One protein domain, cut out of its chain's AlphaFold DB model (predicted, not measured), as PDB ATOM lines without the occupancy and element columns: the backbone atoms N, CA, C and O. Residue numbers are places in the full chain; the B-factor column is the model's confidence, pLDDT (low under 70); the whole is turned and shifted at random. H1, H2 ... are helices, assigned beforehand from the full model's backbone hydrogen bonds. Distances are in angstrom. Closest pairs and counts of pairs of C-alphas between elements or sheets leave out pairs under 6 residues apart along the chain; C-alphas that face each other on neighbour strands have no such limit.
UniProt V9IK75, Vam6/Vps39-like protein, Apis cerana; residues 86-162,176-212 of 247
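AT A GLANCE: This is residues 86 to 162 and 176 to 212 of the 247 residues of the protein "Vam6/Vps39-like protein" of Apis cerana (UniProt V9IK75). Helices H2, H3, H4 and H6 lie side by side in a flat zigzag row, with H1 folded back beside H2 at one edge and the long H6 along the other. The last part of H6, residues 197 to 212, sticks out as a free arm, and the short H5 sits near H4 and H6. The printed part has 114 residues with six named helices, H1 to H6 in order, and no named strand: it is all helix. The whole is loose, with a radius of gyration of the C-alphas of 16.8 A, and spans 48 by 42 by 23 A.

HOW THE PARTS SIT: H1, residues 86 to 93, and H2, residues 97 to 106, form a helical hairpin, closest at the C-alphas of Ile 88 and Ala 100, 5.2 A. H2 and H3, residues 111 to 131, form another, at a shallow tilt of 6 degrees, closest at the C-alphas of Leu 101 and Ile 118, 6.1 A. H3 and H4, residues 135 to 145, form a third, closest at the C-alphas of Ala 126 and Ala 138, 4.6 A. H6, residues 179 to 212, touches H4 with residues 184 to 196 alone, the same way at a shallow tilt of 26 degrees; the closest C-alphas are those of Gln 136 and Ala 188, 5.2 A. H5, residues 149 to 154, and H6 only just touch, with 3 pairs of C-alphas within 8 A, the closest those of Pro 149 and Leu 193, 7.2 A. Every O i to N i+4 pair is within hydrogen-bond range in H1 to H5, and 29 of 30 in H6.

IN THESE COORDINATES: H1 begins at C-alpha 86, (186.640, 170.345, 168.824). H3 is 30.1 A long and H6 48.8 A, ending at C-alpha 212, (159.285, 208.843, 187.675).

THE WHOLE: The C-alphas farthest apart, of Gln 94 and Ile 212, are 52.1 A apart. Residues 163 to 175 are not printed, and C-alphas 162 and 176 are 16.5 A apart. The links printed whole are tight. The pLDDT is under 70 at residues 108, 157 to 162, 176 to 180 and 202 to 212.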
ATOM      1  N   HIS A  86     186.824 171.471 169.732       77.75
ATOM      2  CA  HIS A  86     186.640 170.345 168.824       77.75
ATOM      3  C   HIS A  86     185.638 169.333 169.380       77.75
ATOM      4  O   HIS A  86     184.815 168.827 168.621       77.75
ATOM      5  N   GLN A  87     185.658 169.078 170.692       72.94
ATOM      6  CA  GLN A  87     184.626 168.265 171.345       72.94
ATOM      7  C   GLN A  87     183.235 168.832 171.095       72.94
ATOM      8  O   GLN A  87     182.356 168.098 170.663       72.94
ATOM      9  N   ILE A  88     183.040 170.139 171.284       78.38
ATOM     10  CA  ILE A  88     181.754 170.795 171.043       78.38
ATOM     11  C   ILE A  88     181.302 170.585 169.598       78.38
ATOM     12  O   ILE A  88     180.150 170.228 169.385       78.38
ATOM     13  N   ARG A  89     182.182 170.752 168.603       78.25
ATOM     14  CA  ARG A  89     181.824 170.525 167.190       78.25
ATOM     15  C   ARG A  89     181.339 169.099 166.941       78.25
ATOM     16  O   ARG A  89     180.261 168.925 166.387       78.25
ATOM     17  N   THR A  90     182.075 168.103 167.424       77.19
ATOM     18  CA  THR A  90     181.683 166.693 167.293       77.19
ATOM     19  C   THR A  90     180.373 166.395 168.031       77.19
ATOM     20  O   THR A  90     179.516 165.688 167.511       77.19
ATOM     21  N   LEU A  91     180.161 166.977 169.215       78.25
ATOM     22  CA  LEU A  91     178.908 166.821 169.960       78.25
ATOM     23  C   LEU A  91     177.718 167.483 169.261       78.25
ATOM     24  O   LEU A  91     176.613 166.945 169.305       78.25
ATOM     25  N   LEU A  92     177.932 168.619 168.591       77.94
ATOM     26  CA  LEU A  92     176.913 169.276 167.771       77.94
ATOM     27  C   LEU A  92     176.527 168.410 166.562       77.94
ATOM     28  O   LEU A  92     175.340 168.286 166.272       77.94
ATOM     29  N   GLU A  93     177.497 167.765 165.906       76.00
ATOM     30  CA  GLU A  93     177.249 166.801 164.818       76.00
ATOM     31  C   GLU A  93     176.482 165.565 165.307       76.00
ATOM     32  O   GLU A  93     175.570 165.087 164.638       76.00
ATOM     33  N   GLN A  94     176.795 165.085 166.511       72.44
ATOM     34  CA  GLN A  94     176.091 163.976 167.160       72.44
ATOM     35  C   GLN A  94     174.752 164.387 167.795       72.44
ATOM     36  O   GLN A  94     174.104 163.563 168.439       72.44
ATOM     37  N   THR A  95     174.315 165.641 167.631       73.50
ATOM     38  CA  THR A  95     173.077 166.206 168.205       73.50
ATOM     39  C   THR A  95     173.013 166.179 169.743       73.50
ATOM     40  O   THR A  95     171.945 166.302 170.345       73.50
ATOM     41  N   GLN A  96     174.164 166.074 170.414       77.50
ATOM     42  CA  GLN A  96     174.292 166.041 171.875       77.50
ATOM     43  C   GLN A  96     174.489 167.448 172.466       77.50
ATOM     44  O   GLN A  96     175.513 167.771 173.072       77.50
ATOM     45  N   PHE A  97     173.478 168.307 172.317       81.00
ATOM     46  CA  PHE A  97     173.553 169.714 172.735       81.00
ATOM     47  C   PHE A  97     173.686 169.907 174.253       81.00
ATOM     48  O   PHE A  97     174.433 170.777 174.692       81.00
ATOM     49  N   GLN A  98     173.013 169.085 175.066       79.44
ATOM     50  CA  GLN A  98     173.087 169.181 176.534       79.44
ATOM     51  C   GLN A  98     174.510 168.936 177.050       79.44
ATOM     52  O   GLN A  98     175.023 169.701 177.867       79.44
ATOM     53  N   LEU A  99     175.186 167.928 176.497       75.69
ATOM     54  CA  LEU A  99     176.571 167.642 176.846       75.69
ATOM     55  C   LEU A  99     177.508 168.759 176.383       75.69
ATOM     56  O   LEU A  99     178.403 169.138 177.131       75.69
ATOM     57  N   ALA A 100     177.285 169.323 175.191       82.12
ATOM     58  CA  ALA A 100     178.072 170.454 174.702       82.12
ATOM     59  C   ALA A 100     177.944 171.685 175.620       82.12
ATOM     60  O   ALA A 100     178.945 172.345 175.909       82.12
ATOM     61  N   LEU A 101     176.741 171.969 176.136       82.44
ATOM     62  CA  LEU A 101     176.513 173.043 177.110       82.44
ATOM     63  C   LEU A 101     177.232 172.776 178.432       82.44
ATOM     64  O   LEU A 101     177.941 173.653 178.928       82.44
ATOM     65  N   LYS A 102     177.103 171.561 178.976       80.12
ATOM     66  CA  LYS A 102     177.791 171.171 180.209       80.12
ATOM     67  C   LYS A 102     179.305 171.258 180.051       80.12
ATOM     68  O   LYS A 102     179.972 171.878 180.873       80.12
ATOM     69  N   LEU A 103     179.841 170.730 178.955       79.25
ATOM     70  CA  LEU A 103     181.263 170.807 178.648       79.25
ATOM     71  C   LEU A 103     181.742 172.264 178.594       79.25
ATOM     72  O   LEU A 103     182.744 172.597 179.218       79.25
ATOM     73  N   THR A 104     180.989 173.148 177.936       82.38
ATOM     74  CA  THR A 104     181.316 174.581 177.874       82.38
ATOM     75  C   THR A 104     181.312 175.225 179.263       82.38
ATOM     76  O   THR A 104     182.199 176.017 179.570       82.38
ATOM     77  N   SER A 105     180.361 174.856 180.129       79.94
ATOM     78  CA  SER A 105     180.289 175.377 181.502       79.94
ATOM     79  C   SER A 105     181.458 174.929 182.389       79.94
ATOM     80  O   SER A 105     181.917 175.702 183.227       79.94
ATOM     81  N   LEU A 106     181.967 173.712 182.171       73.62
ATOM     82  CA  LEU A 106     183.076 173.116 182.928       73.62
ATOM     83  C   LEU A 106     184.459 173.523 182.411       73.62
ATOM     84  O   LEU A 106     185.466 173.181 183.022       73.62
ATOM     85  N   SER A 107     184.519 174.197 181.266       75.06
ATOM     86  CA  SER A 107     185.780 174.555 180.623       75.06
ATOM     87  C   SER A 107     186.413 175.792 181.259       75.06
ATOM     88  O   SER A 107     185.721 176.759 181.565       75.06
ATOM     89  N   ASP A 108     187.740 175.816 181.362       69.31
ATOM     90  CA  ASP A 108     188.525 176.934 181.924       69.31
ATOM     91  C   ASP A 108     188.703 178.123 180.949       69.31
ATOM     92  O   ASP A 108     189.707 178.835 180.975       69.31
ATOM     93  N   ILE A 109     187.749 178.343 180.041       76.56
ATOM     94  CA  ILE A 109     187.762 179.499 179.132       76.56
ATOM     95  C   ILE A 109     187.246 180.762 179.845       76.56
ATOM     96  O   ILE A 109     186.573 180.679 180.871       76.56
ATOM     97  N   SER A 110     187.551 181.945 179.301       83.62
ATOM     98  CA  SER A 110     187.020 183.214 179.825       83.62
ATOM     99  C   SER A 110     185.490 183.207 179.833       83.62
ATOM    100  O   SER A 110     184.873 182.709 178.889       83.62
ATOM    101  N   GLU A 111     184.876 183.803 180.856       81.31
ATOM    102  CA  GLU A 111     183.415 183.917 180.982       81.31
ATOM    103  C   GLU A 111     182.770 184.548 179.738       81.31
ATOM    104  O   GLU A 111     181.714 184.108 179.287       81.31
ATOM    105  N   GLU A 112     183.441 185.512 179.105       82.75
ATOM    106  CA  GLU A 112     182.965 186.133 177.863       82.75
ATOM    107  C   GLU A 112     182.867 185.131 176.706       82.75
ATOM    108  O   GLU A 112     181.898 185.132 175.941       82.75
ATOM    109  N   GLU A 113     183.863 184.253 176.581       81.56
ATOM    110  CA  GLU A 113     183.894 183.225 175.544       81.56
ATOM    111  C   GLU A 113     182.893 182.109 175.861       81.56
ATOM    112  O   GLU A 113     182.215 181.622 174.955       81.56
ATOM    113  N   LYS A 114     182.708 181.764 177.148       84.44
ATOM    114  CA  LYS A 114     181.653 180.833 177.582       84.44
ATOM    115  C   LYS A 114     180.290 181.316 177.140       84.44
ATOM    116  O   LYS A 114     179.555 180.547 176.530       84.44
ATOM    117  N   VAL A 115     179.951 182.575 177.415       84.44
ATOM    118  CA  VAL A 115     178.639 183.134 177.071       84.44
ATOM    119  C   VAL A 115     178.410 183.084 175.561       84.44
ATOM    120  O   VAL A 115     177.358 182.621 175.123       84.44
ATOM    121  N   LYS A 116     179.405 183.472 174.753       84.81
ATOM    122  CA  LYS A 116     179.317 183.395 173.283       84.81
ATOM    123  C   LYS A 116     179.140 181.963 172.785       84.81
ATOM    124  O   LYS A 116     178.312 181.706 171.910       84.81
ATOM    125  N   GLN A 117     179.900 181.025 173.340       83.38
ATOM    126  CA  GLN A 117     179.850 179.628 172.929       83.38
ATOM    127  C   GLN A 117     178.534 178.963 173.352       83.38
ATOM    128  O   GLN A 117     177.924 178.252 172.555       83.38
ATOM    129  N   ILE A 118     178.052 179.252 174.563       86.19
ATOM    130  CA  ILE A 118     176.738 178.824 175.056       86.19
ATOM    131  C   ILE A 118     175.643 179.364 174.142       86.19
ATOM    132  O   ILE A 118     174.825 178.577 173.675       86.19
ATOM    133  N   TYR A 119     175.666 180.663 173.827       86.12
ATOM    134  CA  TYR A 119     174.716 181.282 172.902       86.12
ATOM    135  C   TYR A 119     174.696 180.536 171.565       86.12
ATOM    136  O   TYR A 119     173.653 180.065 171.126       86.12
ATOM    137  N   LYS A 120     175.870 180.308 170.964       85.06
ATOM    138  CA  LYS A 120     175.996 179.592 169.689       85.06
ATOM    139  C   LYS A 120     175.432 178.168 169.744       85.06
ATOM    140  O   LYS A 120     174.712 177.762 168.832       85.06
ATOM    141  N   ILE A 121     175.761 177.401 170.786       86.44
ATOM    142  CA  ILE A 121     175.264 176.027 170.965       86.44
ATOM    143  C   ILE A 121     173.742 176.029 171.139       86.44
ATOM    144  O   ILE A 121     173.063 175.205 170.530       86.44
ATOM    145  N   GLN A 122     173.201 176.953 171.936       86.50
ATOM    146  CA  GLN A 122     171.762 177.057 172.183       86.50
ATOM    147  C   GLN A 122     170.995 177.476 170.925       86.50
ATOM    148  O   GLN A 122     169.966 176.873 170.628       86.50
ATOM    149  N   THR A 123     171.510 178.426 170.141       85.56
ATOM    150  CA  THR A 123     170.913 178.804 168.853       85.56
ATOM    151  C   THR A 123     170.843 177.592 167.924       85.56
ATOM    152  O   THR A 123     169.773 177.260 167.415       85.56
ATOM    153  N   LEU A 124     171.952 176.860 167.760       85.00
ATOM    154  CA  LEU A 124     171.973 175.633 166.954       85.00
ATOM    155  C   LEU A 124     170.992 174.575 167.480       85.00
ATOM    156  O   LEU A 124     170.319 173.921 166.681       85.00
ATOM    157  N   TYR A 125     170.877 174.433 168.802       85.56
ATOM    158  CA  TYR A 125     169.926 173.518 169.430       85.56
ATOM    159  C   TYR A 125     168.474 173.896 169.123       85.56
ATOM    160  O   TYR A 125     167.688 173.032 168.733       85.56
ATOM    161  N   ALA A 126     168.125 175.179 169.226       86.00
ATOM    162  CA  ALA A 126     166.788 175.677 168.923       86.00
ATOM    163  C   ALA A 126     166.418 175.437 167.447       86.00
ATOM    164  O   ALA A 126     165.348 174.897 167.157       86.00
ATOM    165  N   HIS A 127     167.336 175.712 166.510       83.19
ATOM    166  CA  HIS A 127     167.136 175.376 165.094       83.19
ATOM    167  C   HIS A 127     166.993 173.866 164.860       83.19
ATOM    168  O   HIS A 127     166.170 173.440 164.046       83.19
ATOM    169  N   HIS A 128     167.771 173.037 165.559       84.62
ATOM    170  CA  HIS A 128     167.664 171.583 165.456       84.62
ATOM    171  C   HIS A 128     166.313 171.064 165.975       84.62
ATOM    172  O   HIS A 128     165.684 170.231 165.319       84.62
ATOM    173  N   LEU A 129     165.828 171.581 167.110       84.31
ATOM    174  CA  LEU A 129     164.501 171.267 167.652       84.31
ATOM    175  C   LEU A 129     163.387 171.675 166.684       84.31
ATOM    176  O   LEU A 129     162.459 170.895 166.457       84.31
ATOM    177  N   PHE A 130     163.517 172.848 166.061       82.06
ATOM    178  CA  PHE A 130     162.581 173.330 165.048       82.06
ATOM    179  C   PHE A 130     162.527 172.388 163.836       82.06
ATOM    180  O   PHE A 130     161.452 171.924 163.457       82.06
ATOM    181  N   ARG A 131     163.689 172.009 163.280       80.69
ATOM    182  CA  ARG A 131     163.784 171.026 162.180       80.69
ATOM    183  C   ARG A 131     163.263 169.641 162.577       80.69
ATOM    184  O   ARG A 131     162.700 168.939 161.744       80.69
ATOM    185  N   SER A 132     163.391 169.274 163.852       80.75
ATOM    186  CA  SER A 132     162.869 168.026 164.428       80.75
ATOM    187  C   SER A 132     161.366 168.076 164.749       80.75
ATOM    188  O   SER A 132     160.857 167.159 165.394       80.75
ATOM    189  N   LYS A 133     160.648 169.134 164.331       80.56
ATOM    190  CA  LYS A 133     159.208 169.363 164.573       80.56
ATOM    191  C   LYS A 133     158.824 169.511 166.052       80.56
ATOM    192  O   LYS A 133     157.650 169.426 166.413       80.56
ATOM    193  N   ARG A 134     159.796 169.761 166.932       83.38
ATOM    194  CA  ARG A 134     159.585 170.021 168.364       83.38
ATOM    195  C   ARG A 134     159.463 171.519 168.604       83.38
ATOM    196  O   ARG A 134     160.313 172.139 169.237       83.38
ATOM    197  N   PHE A 135     158.400 172.111 168.065       83.50
ATOM    198  CA  PHE A 135     158.235 173.566 168.048       83.50
ATOM    199  C   PHE A 135     158.154 174.179 169.445       83.50
ATOM    200  O   PHE A 135     158.772 175.204 169.687       83.50
ATOM    201  N   GLN A 136     157.451 173.543 170.385       84.38
ATOM    202  CA  GLN A 136     157.304 174.075 171.742       84.38
ATOM    203  C   GLN A 136     158.647 174.153 172.485       84.38
ATOM    204  O   GLN A 136     158.969 175.189 173.057       84.38
ATOM    205  N   GLU A 137     159.453 173.088 172.422       84.94
ATOM    206  CA  GLU A 137     160.799 173.073 173.008       84.94
ATOM    207  C   GLU A 137     161.715 174.092 172.316       84.94
ATOM    208  O   GLU A 137     162.467 174.793 172.985       84.94
ATOM    209  N   ALA A 138     161.632 174.214 170.985       85.44
ATOM    210  CA  ALA A 138     162.408 175.198 170.233       85.44
ATOM    211  C   ALA A 138     162.083 176.638 170.667       85.44
ATOM    212  O   ALA A 138     162.996 177.420 170.917       85.44
ATOM    213  N   MET A 139     160.795 176.969 170.807       84.62
ATOM    214  CA  MET A 139     160.336 178.290 171.247       84.62
ATOM    215  C   MET A 139     160.802 178.635 172.663       84.62
ATOM    216  O   MET A 139     161.226 179.764 172.903       84.62
ATOM    217  N   ASP A 140     160.769 177.673 173.587       85.75
ATOM    218  CA  ASP A 140     161.289 177.864 174.945       85.75
ATOM    219  C   ASP A 140     162.803 178.140 174.935       85.75
ATOM    220  O   ASP A 140     163.287 179.052 175.608       85.75
ATOM    221  N   GLN A 141     163.560 177.426 174.090       84.94
ATOM    222  CA  GLN A 141     164.982 177.723 173.905       84.94
ATOM    223  C   GLN A 141     165.206 179.123 173.315       84.94
ATOM    224  O   GLN A 141     166.024 179.864 173.855       84.94
ATOM    225  N   PHE A 142     164.464 179.531 172.279       85.06
ATOM    226  CA  PHE A 142     164.565 180.889 171.723       85.06
ATOM    227  C   PHE A 142     164.242 181.971 172.765       85.06
ATOM    228  O   PHE A 142     164.930 182.993 172.832       85.06
ATOM    229  N   LEU A 143     163.256 181.727 173.636       84.38
ATOM    230  CA  LEU A 143     162.892 182.637 174.727       84.38
ATOM    231  C   LEU A 143     164.027 182.768 175.747       84.38
ATOM    232  O   LEU A 143     164.335 183.872 176.202       84.38
ATOM    233  N   LYS A 144     164.660 181.640 176.088       83.75
ATOM    234  CA  LYS A 144     165.773 181.572 177.038       83.75
ATOM    235  C   LYS A 144     167.020 182.291 176.526       83.75
ATOM    236  O   LYS A 144     167.682 182.973 177.304       83.75
ATOM    237  N   ILE A 145     167.322 182.146 175.236       82.69
ATOM    238  CA  ILE A 145     168.454 182.807 174.572       82.69
ATOM    239  C   ILE A 145     168.184 184.311 174.392       82.69
ATOM    240  O   ILE A 145     169.118 185.109 174.358       82.69
ATOM    241  N   GLY A 146     166.909 184.708 174.305       78.25
ATOM    242  CA  GLY A 146     166.515 186.083 174.005       78.25
ATOM    243  C   GLY A 146     166.686 186.434 172.527       78.25
ATOM    244  O   GLY A 146     166.998 187.578 172.210       78.25
ATOM    245  N   THR A 147     166.517 185.450 171.640       79.12
ATOM    246  CA  THR A 147     166.568 185.645 170.185       79.12
ATOM    247  C   THR A 147     165.507 186.653 169.738       79.12
ATOM    248  O   THR A 147     164.406 186.683 170.299       79.12
ATOM    249  N   ASP A 148     165.831 187.478 168.735       78.81
ATOM    250  CA  ASP A 148     164.896 188.465 168.191       78.81
ATOM    251  C   ASP A 148     163.624 187.747 167.694       78.81
ATOM    252  O   ASP A 148     163.718 186.819 166.883       78.81
ATOM    253  N   PRO A 149     162.424 188.148 168.158       75.19
ATOM    254  CA  PRO A 149     161.169 187.577 167.686       75.19
ATOM    255  C   PRO A 149     161.030 187.586 166.160       75.19
ATOM    256  O   PRO A 149     160.382 186.697 165.611       75.19
ATOM    257  N   TYR A 150     161.646 188.551 165.474       75.00
ATOM    258  CA  TYR A 150     161.672 188.623 164.019       75.00
ATOM    259  C   TYR A 150     162.402 187.431 163.388       75.00
ATOM    260  O   TYR A 150     161.867 186.819 162.463       75.00
ATOM    261  N   GLU A 151     163.564 187.032 163.922       75.81
ATOM    262  CA  GLU A 151     164.300 185.852 163.440       75.81
ATOM    263  C   GLU A 151     163.480 184.571 163.622       75.81
ATOM    264  O   GLU A 151     163.479 183.702 162.752       75.81
ATOM    265  N   VAL A 152     162.726 184.470 164.720       78.38
ATOM    266  CA  VAL A 152     161.852 183.319 164.991       78.38
ATOM    267  C   VAL A 152     160.655 183.288 164.034       78.38
ATOM    268  O   VAL A 152     160.286 182.217 163.553       78.38
ATOM    269  N   ILE A 153     160.057 184.444 163.718       78.06
ATOM    270  CA  ILE A 153     158.957 184.550 162.743       78.06
ATOM    271  C   ILE A 153     159.445 184.193 161.333       78.06
ATOM    272  O   ILE A 153     158.729 183.506 160.606       78.06
ATOM    273  N   MET A 154     160.670 184.584 160.959       75.94
ATOM    274  CA  MET A 154     161.270 184.238 159.663       75.94
ATOM    275  C   MET A 154     161.424 182.728 159.433       75.94
ATOM    276  O   MET A 154     161.496 182.294 158.285       75.94
ATOM    277  N   LEU A 155     161.432 181.912 160.492       73.81
ATOM    278  CA  LEU A 155     161.443 180.450 160.369       73.81
ATOM    279  C   LEU A 155     160.126 179.882 159.805       73.81
ATOM    280  O   LEU A 155     160.091 178.713 159.418       73.81
ATOM    281  N   PHE A 156     159.053 180.683 159.751       71.88
ATOM    282  CA  PHE A 156     157.742 180.300 159.226       71.88
ATOM    283  C   PHE A 156     157.484 180.948 157.857       71.88
ATOM    284  O   PHE A 156     157.014 182.087 157.800       71.88
ATOM    285  N   PRO A 157     157.730 180.230 156.743       65.00
ATOM    286  CA  PRO A 157     157.584 180.798 155.402       65.00
ATOM    287  C   PRO A 157     156.148 181.251 155.087       65.00
ATOM    288  O   PRO A 157     155.978 182.237 154.380       65.00
ATOM    289  N   ASP A 158     155.123 180.609 155.659       61.28
ATOM    290  CA  ASP A 158     153.715 180.974 155.418       61.28
ATOM    291  C   ASP A 158     153.253 182.245 156.154       61.28
ATOM    292  O   ASP A 158     152.209 182.802 155.817       61.28
ATOM    293  N   LEU A 159     154.007 182.728 157.152       56.72
ATOM    294  CA  LEU A 159     153.702 183.995 157.837       56.72
ATOM    295  C   LEU A 159     154.377 185.196 157.188       56.72
ATOM    296  O   LEU A 159     153.894 186.322 157.320       56.72
ATOM    297  N   VAL A 160     155.498 184.971 156.510       53.91
ATOM    298  CA  VAL A 160     156.225 186.027 155.819       53.91
ATOM    299  C   VAL A 160     155.626 186.153 154.425       53.91
ATOM    300  O   VAL A 160     156.084 185.537 153.467       53.91
ATOM    301  N   THR A 161     154.568 186.956 154.296       46.09
ATOM    302  CA  THR A 161     154.066 187.366 152.978       46.09
ATOM    303  C   THR A 161     155.235 187.903 152.145       46.09
ATOM    304  O   THR A 161     155.940 188.793 152.636       46.09
ATOM    305  N   PRO A 162     155.462 187.426 150.907       45.00
ATOM    306  CA  PRO A 162     156.533 187.925 150.057       45.00
ATOM    307  C   PRO A 162     156.140 189.309 149.536       45.00
ATOM    308  O   PRO A 162     155.683 189.467 148.411       45.00
ATOM    309  N   LYS A 176     159.705 171.562 154.016       55.84
ATOM    310  CA  LYS A 176     158.301 171.904 153.745       55.84
ATOM    311  C   LYS A 176     157.458 171.356 154.895       55.84
ATOM    312  O   LYS A 176     157.253 170.145 154.994       55.84
ATOM    313  N   LEU A 177     157.056 172.238 155.802       57.19
ATOM    314  CA  LEU A 177     156.204 171.898 156.928       57.19
ATOM    315  C   LEU A 177     154.840 171.485 156.361       57.19
ATOM    316  O   LEU A 177     154.269 172.198 155.545       57.19
ATOM    317  N   GLN A 178     154.355 170.299 156.731       62.94
ATOM    318  CA  GLN A 178     152.985 169.884 156.414       62.94
ATOM    319  C   GLN A 178     152.001 170.743 157.218       62.94
ATOM    320  O   GLN A 178     152.322 171.112 158.346       62.94
ATOM    321  N   ASP A 179     150.795 170.986 156.694       64.94
ATOM    322  CA  ASP A 179     149.775 171.866 157.302       64.94
ATOM    323  C   ASP A 179     149.556 171.624 158.809       64.94
ATOM    324  O   ASP A 179     149.430 172.557 159.597       64.94
ATOM    325  N   HIS A 180     149.583 170.363 159.246       68.00
ATOM    326  CA  HIS A 180     149.423 169.997 160.656       68.00
ATOM    327  C   HIS A 180     150.651 170.330 161.530       68.00
ATOM    328  O   HIS A 180     150.511 170.713 162.694       68.00
ATOM    329  N   ASP A 181     151.864 170.189 160.995       71.31
ATOM    330  CA  ASP A 181     153.089 170.578 161.703       71.31
ATOM    331  C   ASP A 181     153.220 172.102 161.755       71.31
ATOM    332  O   ASP A 181     153.648 172.650 162.772       71.31
ATOM    333  N   LEU A 182     152.776 172.784 160.697       73.31
ATOM    334  CA  LEU A 182     152.659 174.233 160.659       73.31
ATOM    335  C   LEU A 182     151.694 174.724 161.738       73.31
ATOM    336  O   LEU A 182     152.084 175.561 162.543       73.31
ATOM    337  N   GLU A 183     150.482 174.167 161.838       76.69
ATOM    338  CA  GLU A 183     149.509 174.569 162.864       76.69
ATOM    339  C   GLU A 183     150.082 174.423 164.286       76.69
ATOM    340  O   GLU A 183     149.933 175.316 165.127       76.69
ATOM    341  N   LYS A 184     150.804 173.328 164.556       80.12
ATOM    342  CA  LYS A 184     151.508 173.135 165.833       80.12
ATOM    343  C   LYS A 184     152.599 174.178 166.058       80.12
ATOM    344  O   LYS A 184     152.720 174.698 167.168       80.12
ATOM    345  N   GLY A 185     153.371 174.493 165.024       80.12
ATOM    346  CA  GLY A 185     154.384 175.539 165.067       80.12
ATOM    347  C   GLY A 185     153.795 176.926 165.326       80.12
ATOM    348  O   GLY A 185     154.302 177.643 166.185       80.12
ATOM    349  N   LEU A 186     152.673 177.267 164.686       80.12
ATOM    350  CA  LEU A 186     151.951 178.524 164.900       80.12
ATOM    351  C   LEU A 186     151.394 178.634 166.314       80.12
ATOM    352  O   LEU A 186     151.527 179.676 166.949       80.12
ATOM    353  N   ARG A 187     150.818 177.551 166.849       82.62
ATOM    354  CA  ARG A 187     150.362 177.510 168.246       82.62
ATOM    355  C   ARG A 187     151.520 177.769 169.212       82.62
ATOM    356  O   ARG A 187     151.370 178.575 170.127       82.62
ATOM    357  N   ALA A 188     152.675 177.143 168.988       82.62
ATOM    358  CA  ALA A 188     153.874 177.389 169.791       82.62
ATOM    359  C   ALA A 188     154.383 178.837 169.644       82.62
ATOM    360  O   ALA A 188     154.746 179.461 170.640       82.62
ATOM    361  N   LEU A 189     154.346 179.394 168.430       83.00
ATOM    362  CA  LEU A 189     154.735 180.777 168.157       83.00
ATOM    363  C   LEU A 189     153.818 181.785 168.864       83.00
ATOM    364  O   LEU A 189     154.303 182.764 169.421       83.00
ATOM    365  N   ILE A 190     152.504 181.545 168.897       83.19
ATOM    366  CA  ILE A 190     151.552 182.401 169.623       83.19
ATOM    367  C   ILE A 190     151.898 182.442 171.113       83.19
ATOM    368  O   ILE A 190     151.896 183.521 171.710       83.19
ATOM    369  N   VAL A 191     152.217 181.290 171.711       85.50
ATOM    370  CA  VAL A 191     152.642 181.215 173.117       85.50
ATOM    371  C   VAL A 191     153.939 181.999 173.317       85.50
ATOM    372  O   VAL A 191     153.993 182.866 174.183       85.50
ATOM    373  N   PHE A 192     154.939 181.783 172.460       84.25
ATOM    374  CA  PHE A 192     156.208 182.511 172.498       84.25
ATOM    375  C   PHE A 192     156.030 184.030 172.405       84.25
ATOM    376  O   PHE A 192     156.500 184.763 173.270       84.25
ATOM    377  N   LEU A 193     155.309 184.523 171.394       83.31
ATOM    378  CA  LEU A 193     155.063 185.954 171.202       83.31
ATOM    379  C   LEU A 193     154.252 186.550 172.355       83.31
ATOM    380  O   LEU A 193     154.457 187.703 172.735       83.31
ATOM    381  N   THR A 194     153.347 185.761 172.939       84.31
ATOM    382  CA  THR A 194     152.604 186.167 174.132       84.31
ATOM    383  C   THR A 194     153.543 186.349 175.319       84.31
ATOM    384  O   THR A 194     153.454 187.381 175.982       84.31
ATOM    385  N   GLU A 195     154.464 185.419 175.562       82.94
ATOM    386  CA  GLU A 195     155.476 185.528 176.621       82.94
ATOM    387  C   GLU A 195     156.443 186.696 176.384       82.94
ATOM    388  O   GLU A 195     156.672 187.511 177.279       82.94
ATOM    389  N   VAL A 196     156.938 186.863 175.154       82.50
ATOM    390  CA  VAL A 196     157.784 188.003 174.767       82.50
ATOM    391  C   VAL A 196     157.069 189.329 175.033       82.50
ATOM    392  O   VAL A 196     157.653 190.248 175.611       82.50
ATOM    393  N   ARG A 197     155.785 189.436 174.667       83.00
ATOM    394  CA  ARG A 197     154.970 190.625 174.950       83.00
ATOM    395  C   ARG A 197     154.831 190.866 176.451       83.00
ATOM    396  O   ARG A 197     154.970 192.009 176.880       83.00
ATOM    397  N   HIS A 198     154.568 189.832 177.251       81.62
ATOM    398  CA  HIS A 198     154.492 189.975 178.709       81.62
ATOM    399  C   HIS A 198     155.818 190.462 179.298       81.62
ATOM    400  O   HIS A 198     155.800 191.357 180.141       81.62
ATOM    401  N   LYS A 199     156.955 189.955 178.808       79.69
ATOM    402  CA  LYS A 199     158.291 190.410 179.215       79.69
ATOM    403  C   LYS A 199     158.513 191.890 178.877       79.69
ATOM    404  O   LYS A 199     158.854 192.670 179.758       79.69
ATOM    405  N   LEU A 200     158.199 192.310 177.648       77.00
ATOM    406  CA  LEU A 200     158.308 193.712 177.211       77.00
ATOM    407  C   LEU A 200     157.373 194.664 177.980       77.00
ATOM    408  O   LEU A 200     157.752 195.794 178.305       77.00
ATOM    409  N   MET A 201     156.148 194.227 178.285       74.25
ATOM    410  CA  MET A 201     155.189 195.012 179.070       74.25
ATOM    411  C   MET A 201     155.543 195.044 180.565       74.25
ATOM    412  O   MET A 201     155.290 196.053 181.226       74.25
ATOM    413  N   GLY A 202     156.139 193.976 181.098       63.41
ATOM    414  CA  GLY A 202     156.696 193.924 182.451       63.41
ATOM    415  C   GLY A 202     157.872 194.886 182.618       63.41
ATOM    416  O   GLY A 202     157.874 195.693 183.549       63.41
ATOM    417  N   ASP A 203     158.799 194.889 181.658       57.91
ATOM    418  CA  ASP A 203     159.945 195.803 181.632       57.91
ATOM    419  C   ASP A 203     159.523 197.267 181.415       57.91
ATOM    420  O   ASP A 203     160.115 198.170 182.009       57.91
ATOM    421  N   SER A 204     158.463 197.531 180.638       54.97
ATOM    422  CA  SER A 204     157.899 198.888 180.503       54.97
ATOM    423  C   SER A 204     157.309 199.413 181.813       54.97
ATOM    424  O   SER A 204     157.519 200.574 182.153       54.97
ATOM    425  N   LYS A 205     156.625 198.566 182.597       50.75
ATOM    426  CA  LYS A 205     156.091 198.960 183.914       50.75
ATOM    427  C   LYS A 205     157.184 199.156 184.972       50.75
ATOM    428  O   LYS A 205     156.996 199.959 185.885       50.75
ATOM    429  N   ALA A 206     158.307 198.440 184.868       49.84
ATOM    430  CA  ALA A 206     159.475 198.645 185.726       49.84
ATOM    431  C   ALA A 206     160.222 199.940 185.361       49.84
ATOM    432  O   ALA A 206     160.500 200.753 186.243       49.84
ATOM    433  N   LYS A 207     160.442 200.195 184.062       47.22
ATOM    434  CA  LYS A 207     161.072 201.432 183.576       47.22
ATOM    435  C   LYS A 207     160.251 202.688 183.862       47.22
ATOM    436  O   LYS A 207     160.855 203.719 184.130       47.22
ATOM    437  N   ASP A 208     158.918 202.627 183.865       49.66
ATOM    438  CA  ASP A 208     158.081 203.778 184.251       49.66
ATOM    439  C   ASP A 208     158.233 204.142 185.741       49.66
ATOM    440  O   ASP A 208     158.177 205.314 186.109       49.66
ATOM    441  N   LYS A 209     158.488 203.159 186.616       48.41
ATOM    442  CA  LYS A 209     158.717 203.409 188.050       48.41
ATOM    443  C   LYS A 209     160.067 204.069 188.338       48.41
ATOM    444  O   LYS A 209     160.143 204.865 189.276       48.41
ATOM    445  N   ASP A 210     161.088 203.771 187.540       47.38
ATOM    446  CA  ASP A 210     162.406 204.400 187.665       47.38
ATOM    447  C   ASP A 210     162.464 205.759 186.940       47.38
ATOM    448  O   ASP A 210     162.992 206.719 187.500       47.38
ATOM    449  N   ASN A 211     161.782 205.923 185.795       41.66
ATOM    450  CA  ASN A 211     161.677 207.221 185.102       41.66
ATOM    451  C   ASN A 211     160.919 208.293 185.907       41.66
ATOM    452  O   ASN A 211     161.192 209.485 185.758       41.66
ATOM    453  N   ILE A 212     159.972 207.902 186.771       46.66
ATOM    454  CA  ILE A 212     159.285 208.843 187.675       46.66
ATOM    455  C   ILE A 212     160.215 209.308 188.810       46.66
ATOM    456  O   ILE A 212     160.082 210.439 189.272       46.66
TER     457      ILE A 212